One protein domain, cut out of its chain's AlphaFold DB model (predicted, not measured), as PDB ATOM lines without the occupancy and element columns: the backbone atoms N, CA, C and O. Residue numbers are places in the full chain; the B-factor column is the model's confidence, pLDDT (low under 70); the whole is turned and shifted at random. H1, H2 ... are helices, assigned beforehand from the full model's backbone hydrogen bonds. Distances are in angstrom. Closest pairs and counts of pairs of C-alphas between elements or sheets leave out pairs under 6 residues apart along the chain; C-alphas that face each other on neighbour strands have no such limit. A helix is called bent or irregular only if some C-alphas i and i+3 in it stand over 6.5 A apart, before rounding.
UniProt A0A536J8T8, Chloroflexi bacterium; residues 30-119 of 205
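What this domain is: This is residues 30 to 119 of the 205 residues of a protein of Chloroflexi bacterium (UniProt A0A536J8T8). Two pairs of helices make a loose, flat shape: H1 and H2 side by side at one end, running the same way, and H3 with the short H4 at the other, set as a corner. The first long link, residues 44 to 59, folds back from the end of H1 to the start of H2, and the second, residues 75 to 92, passes through the middle between the two pairs; residues 53 to 59 and 85 to 90 of these links stick out. The printed part has 90 residues with four named helices in the order H1, H2, H3, H4 and no named strand, and its class is all helix, with 49 residues in helices. The whole is loose, with a radius of gyration of the C-alphas of 15.3 A, and spans 43 by 39 by 20 A.

How they stand to each other: H1, residues 30 to 43, touches H2, residues 60 to 74; their closest C-alphas, those of Leu 32 and Leu 63, are 6.7 A apart. They run the same way at a steep tilt of 40 degrees. H3, residues 93 to 104, is apart from H1 and from H2. H4, residues 111 to 118, is close to H3 but not clearly touching it, the closest C-alphas being those of Phe 103 and Met 111 at 8.0 A. H3 and H4 run opposite ways at a steep tilt of 64 degrees. H4 is apart from H1 and H2. In H1, H3 and H4 every O i to N i+4 pair is within hydrogen-bond range; in H2 it is 8 of 11.

Where its parts are: H1 begins with C-alpha 30 at (157.738, 208.018, 202.033) and is 20.0 A long from first to last C-alpha. H2, the longest helix by residues, is 21.6 A long and begins with C-alpha 60 at (157.085, 203.056, 189.593). H2 is irregular, but only just: C-alphas 69 and 72 are 6.6 A apart. H3 is 16.3 A long, and H4, 10.7 A long, ends with C-alpha 118 at (183.476, 200.605, 188.348).

The domain as a whole: The two C-alphas farthest apart, those of Glu 55 and Asp 109, are 44.7 A from each other. The printed part has no cut. The links from H1 to H2 and from H2 to H3 are long, with 16 and 18 residues, and the link from H3 to H4 is short, with 6. Without the two stretches that stand free, the body spans 43 by 32 by 20 A. The mean pLDDT of the printed part is 79.2, and residues 105 to 119 are under 70; the mean of H4 is 55.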
ATOM      1  N   ARG A  30     157.220 209.119 201.204       87.31
ATOM      2  CA  ARG A  30     157.738 208.018 202.033       87.31
ATOM      3  C   ARG A  30     158.572 207.021 201.224       87.31
ATOM      4  O   ARG A  30     159.693 206.725 201.623       87.31
ATOM      5  N   ASP A  31     158.055 206.556 200.084       89.44
ATOM      6  CA  ASP A  31     158.764 205.620 199.198       89.44
ATOM      7  C   ASP A  31     160.057 206.247 198.661       89.44
ATOM      8  O   ASP A  31     161.115 205.616 198.627       89.44
ATOM      9  N   LEU A  32     159.976 207.521 198.273       89.69
ATOM     10  CA  LEU A  32     161.116 208.288 197.795       89.69
ATOM     11  C   LEU A  32     162.183 208.462 198.880       89.69
ATOM     12  O   LEU A  32     163.362 208.247 198.611       89.69
ATOM     13  N   ASN A  33     161.782 208.808 200.105       89.94
ATOM     14  CA  ASN A  33     162.705 208.959 201.227       89.94
ATOM     15  C   ASN A  33     163.403 207.636 201.561       89.94
ATOM     16  O   ASN A  33     164.621 207.629 201.703       89.94
ATOM     17  N   ALA A  34     162.675 206.516 201.571       90.12
ATOM     18  CA  ALA A  34     163.266 205.196 201.792       90.12
ATOM     19  C   ALA A  34     164.331 204.847 200.735       90.12
ATOM     20  O   ALA A  34     165.358 204.244 201.044       90.12
ATOM     21  N   LEU A  35     164.125 205.250 199.480       90.81
ATOM     22  CA  LEU A  35     165.110 205.050 198.417       90.81
ATOM     23  C   LEU A  35     166.305 206.009 198.544       90.81
ATOM     24  O   LEU A  35     167.446 205.595 198.340       90.81
ATOM     25  N   LEU A  36     166.081 207.261 198.949       90.44
ATOM     26  CA  LEU A  36     167.157 208.222 199.223       90.44
ATOM     27  C   LEU A  36     168.013 207.825 200.435       90.44
ATOM     28  O   LEU A  36     169.215 208.086 200.438       90.44
ATOM     29  N   GLU A  37     167.434 207.164 201.436       89.94
ATOM     30  CA  GLU A  37     168.178 206.569 202.552       89.94
ATOM     31  C   GLU A  37     169.127 205.466 202.073       89.94
ATOM     32  O   GLU A  37     170.248 205.362 202.568       89.94
ATOM     33  N   ARG A  38     168.725 204.677 201.067       89.69
ATOM     34  CA  ARG A  38     169.602 203.670 200.448       89.69
ATOM     35  C   ARG A  38     170.731 204.297 199.644       89.69
ATOM     36  O   ARG A  38     171.847 203.793 199.708       89.69
ATOM     37  N   VAL A  39     170.478 205.414 198.961       87.00
ATOM     38  CA  VAL A  39     171.547 206.198 198.321       87.00
ATOM     39  C   VAL A  39     172.526 206.718 199.378       87.00
ATOM     40  O   VAL A  39     173.729 206.533 199.238       87.00
ATOM     41  N   ALA A  40     172.024 207.267 200.488       87.44
ATOM     42  CA  ALA A  40     172.870 207.723 201.593       87.44
ATOM     43  C   ALA A  40     173.643 206.577 202.278       87.44
ATOM     44  O   ALA A  40     174.742 206.781 202.784       87.44
ATOM     45  N   ALA A  41     173.088 205.363 202.322       83.88
ATOM     46  CA  ALA A  41     173.810 204.177 202.783       83.88
ATOM     47  C   ALA A  41     174.947 203.803 201.826       83.88
ATOM     48  O   ALA A  41     176.080 203.593 202.263       83.88
ATOM     49  N   ALA A  42     174.684 203.844 200.519       87.25
ATOM     50  CA  ALA A  42     175.703 203.610 199.508       87.25
ATOM     51  C   ALA A  42     176.846 204.644 199.581       87.25
ATOM     52  O   ALA A  42     178.001 204.279 199.372       87.25
ATOM     53  N   GLU A  43     176.565 205.895 199.974       85.06
ATOM     54  CA  GLU A  43     177.592 206.930 200.224       85.06
ATOM     55  C   GLU A  43     178.544 206.546 201.369       85.06
ATOM     56  O   GLU A  43     179.719 206.908 201.346       85.06
ATOM     57  N   ARG A  44     178.071 205.761 202.346       86.06
ATOM     58  CA  ARG A  44     178.886 205.217 203.445       86.06
ATOM     59  C   ARG A  44     179.589 203.901 203.091       86.06
ATOM     60  O   ARG A  44     180.236 203.309 203.950       86.06
ATOM     61  N   GLY A  45     179.472 203.435 201.845       84.38
ATOM     62  CA  GLY A  45     180.011 202.152 201.387       84.38
ATOM     63  C   GLY A  45     179.074 200.958 201.599       84.38
ATOM     64  O   GLY A  45     179.444 199.828 201.286       84.38
ATOM     65  N   GLU A  46     177.850 201.182 202.081       84.25
ATOM     66  CA  GLU A  46     176.825 200.145 202.246       84.25
ATOM     67  C   GLU A  46     176.014 200.020 200.946       84.25
ATOM     68  O   GLU A  46     174.891 200.515 200.827       84.25
ATOM     69  N   GLY A  47     176.614 199.394 199.930       86.00
ATOM     70  CA  GLY A  47     175.941 199.111 198.660       86.00
ATOM     71  C   GLY A  47     174.745 198.162 198.819       86.00
ATOM     72  O   GLY A  47     174.668 197.375 199.762       86.00
ATOM     73  N   GLY A  48     173.801 198.202 197.877       85.19
ATOM     74  CA  GLY A  48     172.633 197.326 197.920       85.19
ATOM     75  C   GLY A  48     171.781 197.365 196.657       85.19
ATOM     76  O   GLY A  48     171.982 198.192 195.771       85.19
ATOM     77  N   VAL A  49     170.809 196.456 196.597       87.94
ATOM     78  CA  VAL A  49     169.831 196.349 195.507       87.94
ATOM     79  C   VAL A  49     168.437 196.561 196.080       87.94
ATOM     80  O   VAL A  49     168.099 195.999 197.123       87.94
ATOM     81  N   VAL A  50     167.619 197.359 195.393       88.56
ATOM     82  CA  VAL A  50     166.214 197.577 195.752       88.56
ATOM     83  C   VAL A  50     165.320 197.130 194.602       88.56
ATOM     84  O   VAL A  50     165.497 197.561 193.465       88.56
ATOM     85  N   LEU A  51     164.345 196.275 194.911       90.12
ATOM     86  CA  LEU A  51     163.314 195.842 193.975       90.12
ATOM     87  C   LEU A  51     162.042 196.661 194.202       90.12
ATOM     88  O   LEU A  51     161.475 196.635 195.291       90.12
ATOM     89  N   ILE A  52     161.569 197.350 193.162       87.62
ATOM     90  CA  ILE A  52     160.312 198.103 193.204       87.62
ATOM     91  C   ILE A  52     159.225 197.296 192.487       87.62
ATOM     92  O   ILE A  52     159.170 197.247 191.256       87.62
ATOM     93  N   SER A  53     158.337 196.672 193.257       87.62
ATOM     94  CA  SER A  53     157.153 195.964 192.759       87.62
ATOM     95  C   SER A  53     155.882 196.794 192.973       87.62
ATOM     96  O   SER A  53     155.876 197.783 193.699       87.62
ATOM     97  N   GLY A  54     154.808 196.468 192.249       86.44
ATOM     98  CA  GLY A  54     153.540 197.201 192.344       86.44
ATOM     99  C   GLY A  54     152.657 197.017 191.120       86.44
ATOM    100  O   GLY A  54     153.066 196.389 190.142       86.44
ATOM    101  N   GLU A  55     151.469 197.598 191.143       85.19
ATOM    102  CA  GLU A  55     150.541 197.505 190.019       85.19
ATOM    103  C   GLU A  55     151.031 198.310 188.799       85.19
ATOM    104  O   GLU A  55     151.790 199.282 188.939       85.19
ATOM    105  N   PRO A  56     150.654 197.911 187.573       82.25
ATOM    106  CA  PRO A  56     150.835 198.751 186.395       82.25
ATOM    107  C   PRO A  56     150.204 200.133 186.621       82.25
ATOM    108  O   PRO A  56     149.138 200.248 187.212       82.25
ATOM    109  N   GLY A  57     150.875 201.202 186.192       81.75
ATOM    110  CA  GLY A  57     150.353 202.569 186.344       81.75
ATOM    111  C   GLY A  57     150.488 203.181 187.744       81.75
ATOM    112  O   GLY A  57     150.317 204.386 187.885       81.75
ATOM    113  N   VAL A  58     150.919 202.424 188.760       83.00
ATOM    114  CA  VAL A  58     151.054 202.912 190.151       83.00
ATOM    115  C   VAL A  58     152.115 204.018 190.330       83.00
ATOM    116  O   VAL A  58     152.203 204.633 191.389       83.00
ATOM    117  N   GLY A  59     152.933 204.276 189.303       84.62
ATOM    118  CA  GLY A  59     153.945 205.336 189.300       84.62
ATOM    119  C   GLY A  59     155.385 204.877 189.562       84.62
ATOM    120  O   GLY A  59     156.226 205.706 189.886       84.62
ATOM    121  N   LYS A  60     155.715 203.589 189.387       89.94
ATOM    122  CA  LYS A  60     157.085 203.056 189.593       89.94
ATOM    123  C   LYS A  60     158.148 203.748 188.741       89.94
ATOM    124  O   LYS A  60     159.167 204.184 189.265       89.94
ATOM    125  N   SER A  61     157.883 203.918 187.446       85.06
ATOM    126  CA  SER A  61     158.797 204.639 186.550       85.06
ATOM    127  C   SER A  61     158.944 206.104 186.953       85.06
ATOM    128  O   SER A  61     160.026 206.670 186.833       85.06
ATOM    129  N   ARG A  62     157.877 206.711 187.492       87.25
ATOM    130  CA  ARG A  62     157.916 208.087 187.990       87.25
ATOM    131  C   ARG A  62     158.749 208.212 189.267       87.25
ATOM    132  O   ARG A  62     159.506 209.167 189.388       87.25
ATOM    133  N   LEU A  63     158.644 207.246 190.179       88.00
ATOM    134  CA  LEU A  63     159.474 207.163 191.381       88.00
ATOM    135  C   LEU A  63     160.962 206.998 191.025       88.00
ATOM    136  O   LEU A  63     161.803 207.705 191.572       88.00
ATOM    137  N   LEU A  64     161.283 206.124 190.064       89.62
ATOM    138  CA  LEU A  64     162.653 205.959 189.562       89.62
ATOM    139  C   LEU A  64     163.188 207.236 188.904       89.62
ATOM    140  O   LEU A  64     164.333 207.602 189.149       89.62
ATOM    141  N   ALA A  65     162.365 207.939 188.121       88.56
ATOM    142  CA  ALA A  65     162.740 209.217 187.517       88.56
ATOM    143  C   ALA A  65     163.017 210.309 188.566       88.56
ATOM    144  O   ALA A  65     163.939 211.102 188.406       88.56
ATOM    145  N   GLU A  66     162.262 210.324 189.666       89.88
ATOM    146  CA  GLU A  66     162.455 211.284 190.758       89.88
ATOM    147  C   GLU A  66     163.759 211.041 191.534       89.88
ATOM    148  O   GLU A  66     164.426 211.976 191.969       89.88
ATOM    149  N   ILE A  67     164.172 209.784 191.692       88.25
ATOM    150  CA  ILE A  67     165.483 209.465 192.279       88.25
ATOM    151  C   ILE A  67     166.593 209.788 191.291       88.25
ATOM    152  O   ILE A  67     167.611 210.359 191.680       88.25
ATOM    153  N   ALA A  68     166.384 209.459 190.016       87.88
ATOM    154  CA  ALA A  68     167.343 209.728 188.960       87.88
ATOM    155  C   ALA A  68     167.632 211.227 188.800       87.88
ATOM    156  O   ALA A  68     168.767 211.595 188.516       87.88
ATOM    157  N   SER A  69     166.645 212.099 189.038       87.81
ATOM    158  CA  SER A  69     166.842 213.553 189.007       87.81
ATOM    159  C   SER A  69     167.581 214.091 190.239       87.81
ATOM    160  O   SER A  69     168.302 215.082 190.137       87.81
ATOM    161  N   ARG A  70     167.446 213.440 191.402       85.88
ATOM    162  CA  ARG A  70     168.055 213.884 192.670       85.88
ATOM    163  C   ARG A  70     169.460 213.332 192.896       85.88
ATOM    164  O   ARG A  70     170.287 214.017 193.494       85.88
ATOM    165  N   ALA A  71     169.751 212.125 192.426       84.06
ATOM    166  CA  ALA A  71     171.039 211.462 192.630       84.06
ATOM    167  C   ALA A  71     172.254 212.255 192.079       84.06
ATOM    168  O   ALA A  71     173.244 212.367 192.806       84.06
ATOM    169  N   PRO A  72     172.193 212.911 190.898       82.81
ATOM    170  CA  PRO A  72     173.295 213.733 190.388       82.81
ATOM    171  C   PRO A  72     173.699 214.886 191.310       82.81
ATOM    172  O   PRO A  72     174.887 215.167 191.447       82.81
ATOM    173  N   SER A  73     172.741 215.507 192.009       83.25
ATOM    174  CA  SER A  73     173.036 216.571 192.988       83.25
ATOM    175  C   SER A  73     173.873 216.089 194.181       83.25
ATOM    176  O   SER A  73     174.478 216.894 194.880       83.25
ATOM    177  N   ARG A  74     173.937 214.769 194.388       80.62
ATOM    178  CA  ARG A  74     174.723 214.095 195.427       80.62
ATOM    179  C   ARG A  74     176.011 213.461 194.885       80.62
ATOM    180  O   ARG A  74     176.629 212.652 195.564       80.62
ATOM    181  N   GLY A  75     176.405 213.787 193.652       81.44
ATOM    182  CA  GLY A  75     177.611 213.246 193.016       81.44
ATOM    183  C   GLY A  75     177.454 211.837 192.438       81.44
ATOM    184  O   GLY A  75     178.438 211.249 191.989       81.44
ATOM    185  N   TRP A  76     176.236 211.289 192.407       83.75
ATOM    186  CA  TRP A  76     175.975 209.975 191.824       83.75
ATOM    187  C   TRP A  76     175.699 210.071 190.332       83.75
ATOM    188  O   TRP A  76     174.903 210.892 189.876       83.75
ATOM    189  N   ARG A  77     176.288 209.156 189.563       83.69
ATOM    190  CA  ARG A  77     175.873 208.928 188.181       83.69
ATOM    191  C   ARG A  77     174.764 207.886 188.150       83.69
ATOM    192  O   ARG A  77     174.893 206.821 188.748       83.69
ATOM    193  N   VAL A  78     173.695 208.193 187.429       85.44
ATOM    194  CA  VAL A  78     172.557 207.292 187.251       85.44
ATOM    195  C   VAL A  78     172.682 206.626 185.895       85.44
ATOM    196  O   VAL A  78     172.859 207.305 184.889       85.44
ATOM    197  N   LEU A  79     172.583 205.302 185.884       86.44
ATOM    198  CA  LEU A  79     172.569 204.503 184.671       86.44
ATOM    199  C   LEU A  79     171.261 203.727 184.600       86.44
ATOM    200  O   LEU A  79     170.800 203.197 185.611       86.44
ATOM    201  N   ALA A  80     170.660 203.660 183.417       85.31
ATOM    202  CA  ALA A  80     169.334 203.090 183.253       85.31
ATOM    203  C   ALA A  80     169.288 202.146 182.048       85.31
ATOM    204  O   ALA A  80     169.621 202.524 180.931       85.31
ATOM    205  N   GLY A  81     168.863 200.906 182.292       84.56
ATOM    206  CA  GLY A  81     168.742 199.854 181.282       84.56
ATOM    207  C   GLY A  81     167.310 199.340 181.179       84.56
ATOM    208  O   GLY A  81     166.508 199.509 182.100       84.56
ATOM    209  N   ARG A  82     166.976 198.698 180.055       80.75
ATOM    210  CA  ARG A  82     165.668 198.054 179.853       80.75
ATOM    211  C   ARG A  82     165.844 196.552 179.768       80.75
ATOM    212  O   ARG A  82     166.624 196.066 178.958       80.75
ATOM    213  N   ALA A  83     165.076 195.837 180.577       80.12
ATOM    214  CA  ALA A  83     164.897 194.403 180.448       80.12
ATOM    215  C   ALA A  83     163.534 194.144 179.810       80.12
ATOM    216  O   ALA A  83     162.525 194.679 180.268       80.12
ATOM    217  N   TYR A  84     163.517 193.342 178.753       77.38
ATOM    218  CA  TYR A  84     162.297 192.881 178.112       77.38
ATOM    219  C   TYR A  84     162.178 191.374 178.289       77.38
ATOM    220  O   TYR A  84     163.149 190.653 178.079       77.38
ATOM    221  N   ASP A  85     160.990 190.898 178.634       74.56
ATOM    222  CA  ASP A  85     160.711 189.467 178.631       74.56
ATOM    223  C   ASP A  85     160.389 189.036 177.195       74.56
ATOM    224  O   ASP A  85     159.240 189.023 176.759       74.56
ATOM    225  N   VAL A  86     161.444 188.858 176.398       75.62
ATOM    226  CA  VAL A  86     161.361 188.402 175.008       75.62
ATOM    227  C   VAL A  86     162.245 187.179 174.879       75.62
ATOM    228  O   VAL A  86     163.406 187.192 175.302       75.62
ATOM    229  N   GLU A  87     161.699 186.138 174.263       71.56
ATOM    230  CA  GLU A  87     162.412 184.897 174.001       71.56
ATOM    231  C   GLU A  87     163.742 185.174 173.275       71.56
ATOM    232  O   GLU A  87     163.808 185.928 172.301       71.56
ATOM    233  N   GLY A  88     164.833 184.620 173.810       71.56
ATOM    234  CA  GLY A  88     166.185 184.825 173.283       71.56
ATOM    235  C   GLY A  88     166.880 186.128 173.703       71.56
ATOM    236  O   GLY A  88     167.967 186.410 173.196       71.56
ATOM    237  N   MET A  89     166.320 186.933 174.619       71.50
ATOM    238  CA  MET A  89     167.062 188.068 175.182       71.50
ATOM    239  C   MET A  89     168.167 187.572 176.137       71.50
ATOM    240  O   MET A  89     167.869 186.853 177.090       71.50
ATOM    241  N   PRO A  90     169.438 187.975 175.943       76.25
ATOM    242  CA  PRO A  90     170.497 187.629 176.883       76.25
ATOM    243  C   PRO A  90     170.190 188.177 178.290       76.25
ATOM    244  O   PRO A  90     169.845 189.357 178.410       76.25
ATOM    245  N   PRO A  91     170.376 187.384 179.365       75.62
ATOM    246  CA  PRO A  91     170.003 187.769 180.734       75.62
ATOM    247  C   PRO A  91     170.733 189.021 181.241       75.62
ATOM    248  O   PRO A  91     170.241 189.716 182.127       75.62
ATOM    249  N   TYR A  92     171.889 189.339 180.654       79.94
ATOM    250  CA  TYR A  92     172.720 190.481 181.037       79.94
ATOM    251  C   TYR A  92     172.649 191.657 180.062       79.94
ATOM    252  O   TYR A  92     173.356 192.645 180.256       79.94
ATOM    253  N   LEU A  93     171.796 191.591 179.034       79.12
ATOM    254  CA  LEU A  93     171.669 192.660 178.041       79.12
ATOM    255  C   LEU A  93     171.401 194.048 178.663       79.12
ATOM    256  O   LEU A  93     172.087 194.987 178.264       79.12
ATOM    257  N   PRO A  94     170.531 194.199 179.689       80.50
ATOM    258  CA  PRO A  94     170.295 195.504 180.311       80.50
ATOM    259  C   PRO A  94     171.561 196.120 180.919       80.50
ATOM    260  O   PRO A  94     171.726 197.336 180.892       80.50
ATOM    261  N   PHE A  95     172.461 195.287 181.451       82.94
ATOM    262  CA  PHE A  95     173.736 195.736 182.008       82.94
ATOM    263  C   PHE A  95     174.743 196.065 180.908       82.94
ATOM    264  O   PHE A  95     175.452 197.059 181.008       82.94
ATOM    265  N   VAL A  96     174.791 195.256 179.847       82.56
ATOM    266  CA  VAL A  96     175.666 195.504 178.694       82.56
ATOM    267  C   VAL A  96     175.323 196.834 178.029       82.56
ATOM    268  O   VAL A  96     176.231 197.604 177.726       82.56
ATOM    269  N   ASP A  97     174.037 197.122 177.832       80.31
ATOM    270  CA  ASP A  97     173.586 198.370 177.214       80.31
ATOM    271  C   ASP A  97     173.952 199.584 178.079       80.31
ATOM    272  O   ASP A  97     174.550 200.537 177.584       80.31
ATOM    273  N   VAL A  98     173.706 199.492 179.387       83.75
ATOM    274  CA  VAL A  98     174.093 200.511 180.370       83.75
ATOM    275  C   VAL A  98     175.600 200.769 180.381       83.75
ATOM    276  O   VAL A  98     176.040 201.917 180.406       83.75
ATOM    277  N   LEU A  99     176.409 199.711 180.384       83.94
ATOM    278  CA  LEU A  99     177.862 199.846 180.421       83.94
ATOM    279  C   LEU A  99     178.392 200.436 179.115       83.94
ATOM    280  O   LEU A  99     179.291 201.270 179.152       83.94
ATOM    281  N   ARG A 100     177.825 200.052 177.967       79.81
ATOM    282  CA  ARG A 100     178.177 200.644 176.669       79.81
ATOM    283  C   ARG A 100     177.922 202.145 176.651       79.81
ATOM    284  O   ARG A 100     178.816 202.870 176.234       79.81
ATOM    285  N   GLU A 101     176.764 202.586 177.141       77.38
ATOM    286  CA  GLU A 101     176.432 204.011 177.280       77.38
ATOM    287  C   GLU A 101     177.418 204.720 178.220       77.38
ATOM    288  O   GLU A 101     178.014 205.738 177.870       77.38
ATOM    289  N   TYR A 102     177.695 204.119 179.382       80.31
ATOM    290  CA  TYR A 102     178.667 204.664 180.326       80.31
ATOM    291  C   TYR A 102     180.058 204.834 179.704       80.31
ATOM    292  O   TYR A 102     180.713 205.839 179.966       80.31
ATOM    293  N   PHE A 103     180.524 203.881 178.895       78.31
ATOM    294  CA  PHE A 103     181.836 203.961 178.249       78.31
ATOM    295  C   PHE A 103     181.851 204.848 176.996       78.31
ATOM    296  O   PHE A 103     182.903 205.412 176.693       78.31
ATOM    297  N   SER A 104     180.727 205.012 176.288       74.31
ATOM    298  CA  SER A 104     180.645 205.903 175.121       74.31
ATOM    299  C   SER A 104     180.719 207.379 175.496       74.31
ATOM    300  O   SER A 104     181.345 208.149 174.775       74.31
ATOM    301  N   ASP A 105     180.177 207.767 176.654       67.25
ATOM    302  CA  ASP A 105     180.195 209.155 177.162       67.25
ATOM    303  C   ASP A 105     181.580 209.634 177.622       67.25
ATOM    304  O   ASP A 105     181.764 210.720 178.172       67.25
ATOM    305  N   LEU A 106     182.570 208.774 177.471       64.25
ATOM    306  CA  LEU A 106     183.745 208.755 178.306       64.25
ATOM    307  C   LEU A 106     185.034 208.771 177.454       64.25
ATOM    308  O   LEU A 106     186.116 208.695 178.029       64.25
ATOM    309  N   SER A 107     184.930 208.919 176.129       55.34
ATOM    310  CA  SER A 107     185.985 209.094 175.106       55.34
ATOM    311  C   SER A 107     187.398 209.387 175.650       55.34
ATOM    312  O   SER A 107     187.741 210.536 175.924       55.34
ATOM    313  N   GLY A 108     188.216 208.340 175.829       55.31
ATOM    314  CA  GLY A 108     189.606 208.438 176.296       55.31
ATOM    315  C   GLY A 108     190.248 207.065 176.562       55.31
ATOM    316  O   GLY A 108     189.640 206.207 177.209       55.31
ATOM    317  N   ASP A 109     191.472 206.871 176.063       55.25
ATOM    318  CA  ASP A 109     192.166 205.594 175.797       55.25
ATOM    319  C   ASP A 109     192.646 204.764 177.010       55.25
ATOM    320  O   ASP A 109     193.743 204.209 177.009       55.25
ATOM    321  N   ASN A 110     191.836 204.576 178.055       63.62
ATOM    322  CA  ASN A 110     192.140 203.530 179.041       63.62
ATOM    323  C   ASN A 110     190.884 202.879 179.624       63.62
ATOM    324  O   ASN A 110     190.433 203.197 180.723       63.62
ATOM    325  N   MET A 111     190.329 201.928 178.873       57.09
ATOM    326  CA  MET A 111     189.195 201.101 179.294       57.09
ATOM    327  C   MET A 111     189.490 200.356 180.614       57.09
ATOM    328  O   MET A 111     188.629 200.282 181.490       57.09
ATOM    329  N   ALA A 112     190.721 199.863 180.797       57.84
ATOM    330  CA  ALA A 112     191.120 199.050 181.948       57.84
ATOM    331  C   ALA A 112     191.126 199.839 183.270       57.84
ATOM    332  O   ALA A 112     190.550 199.389 184.261       57.84
ATOM    333  N   ALA A 113     191.682 201.056 183.277       57.06
ATOM    334  CA  ALA A 113     191.676 201.934 184.453       57.06
ATOM    335  C   ALA A 113     190.256 202.338 184.898       57.06
ATOM    336  O   ALA A 113     190.037 202.733 186.041       57.06
ATOM    337  N   ARG A 114     189.269 202.229 184.006       56.03
ATOM    338  CA  ARG A 114     187.897 202.702 184.236       56.03
ATOM    339  C   ARG A 114     186.951 201.586 184.619       56.03
ATOM    340  O   ARG A 114     186.091 201.795 185.465       56.03
ATOM    341  N   VAL A 115     187.172 200.384 184.094       55.81
ATOM    342  CA  VAL A 115     186.604 199.162 184.678       55.81
ATOM    343  C   VAL A 115     187.072 199.018 186.134       55.81
ATOM    344  O   VAL A 115     186.268 198.688 187.004       55.81
ATOM    345  N   ALA A 116     188.324 199.385 186.437       52.31
ATOM    346  CA  ALA A 116     188.813 199.465 187.815       52.31
ATOM    347  C   ALA A 116     188.074 200.526 188.663       52.31
ATOM    348  O   ALA A 116     187.876 200.314 189.852       52.31
ATOM    349  N   ALA A 117     187.586 201.623 188.071       48.44
ATOM    350  CA  ALA A 117     186.763 202.620 188.769       48.44
ATOM    351  C   ALA A 117     185.302 202.171 188.993       48.44
ATOM    352  O   ALA A 117     184.675 202.595 189.959       48.44
ATOM    353  N   ILE A 118     184.767 201.293 188.132       51.75
ATOM    354  CA  ILE A 118     183.476 200.605 188.348       51.75
ATOM    355  C   ILE A 118     183.617 199.491 189.393       51.75
ATOM    356  O   ILE A 118     182.612 199.031 189.940       51.75
ATOM    357  N   THR A 119     184.846 199.058 189.702       37.03
ATOM    358  CA  THR A 119     185.081 198.088 190.772       37.03
ATOM    359  C   THR A 119     184.601 198.720 192.066       37.03
ATOM    360  O   THR A 119     185.252 199.599 192.629       37.03
TER     361      THR A 119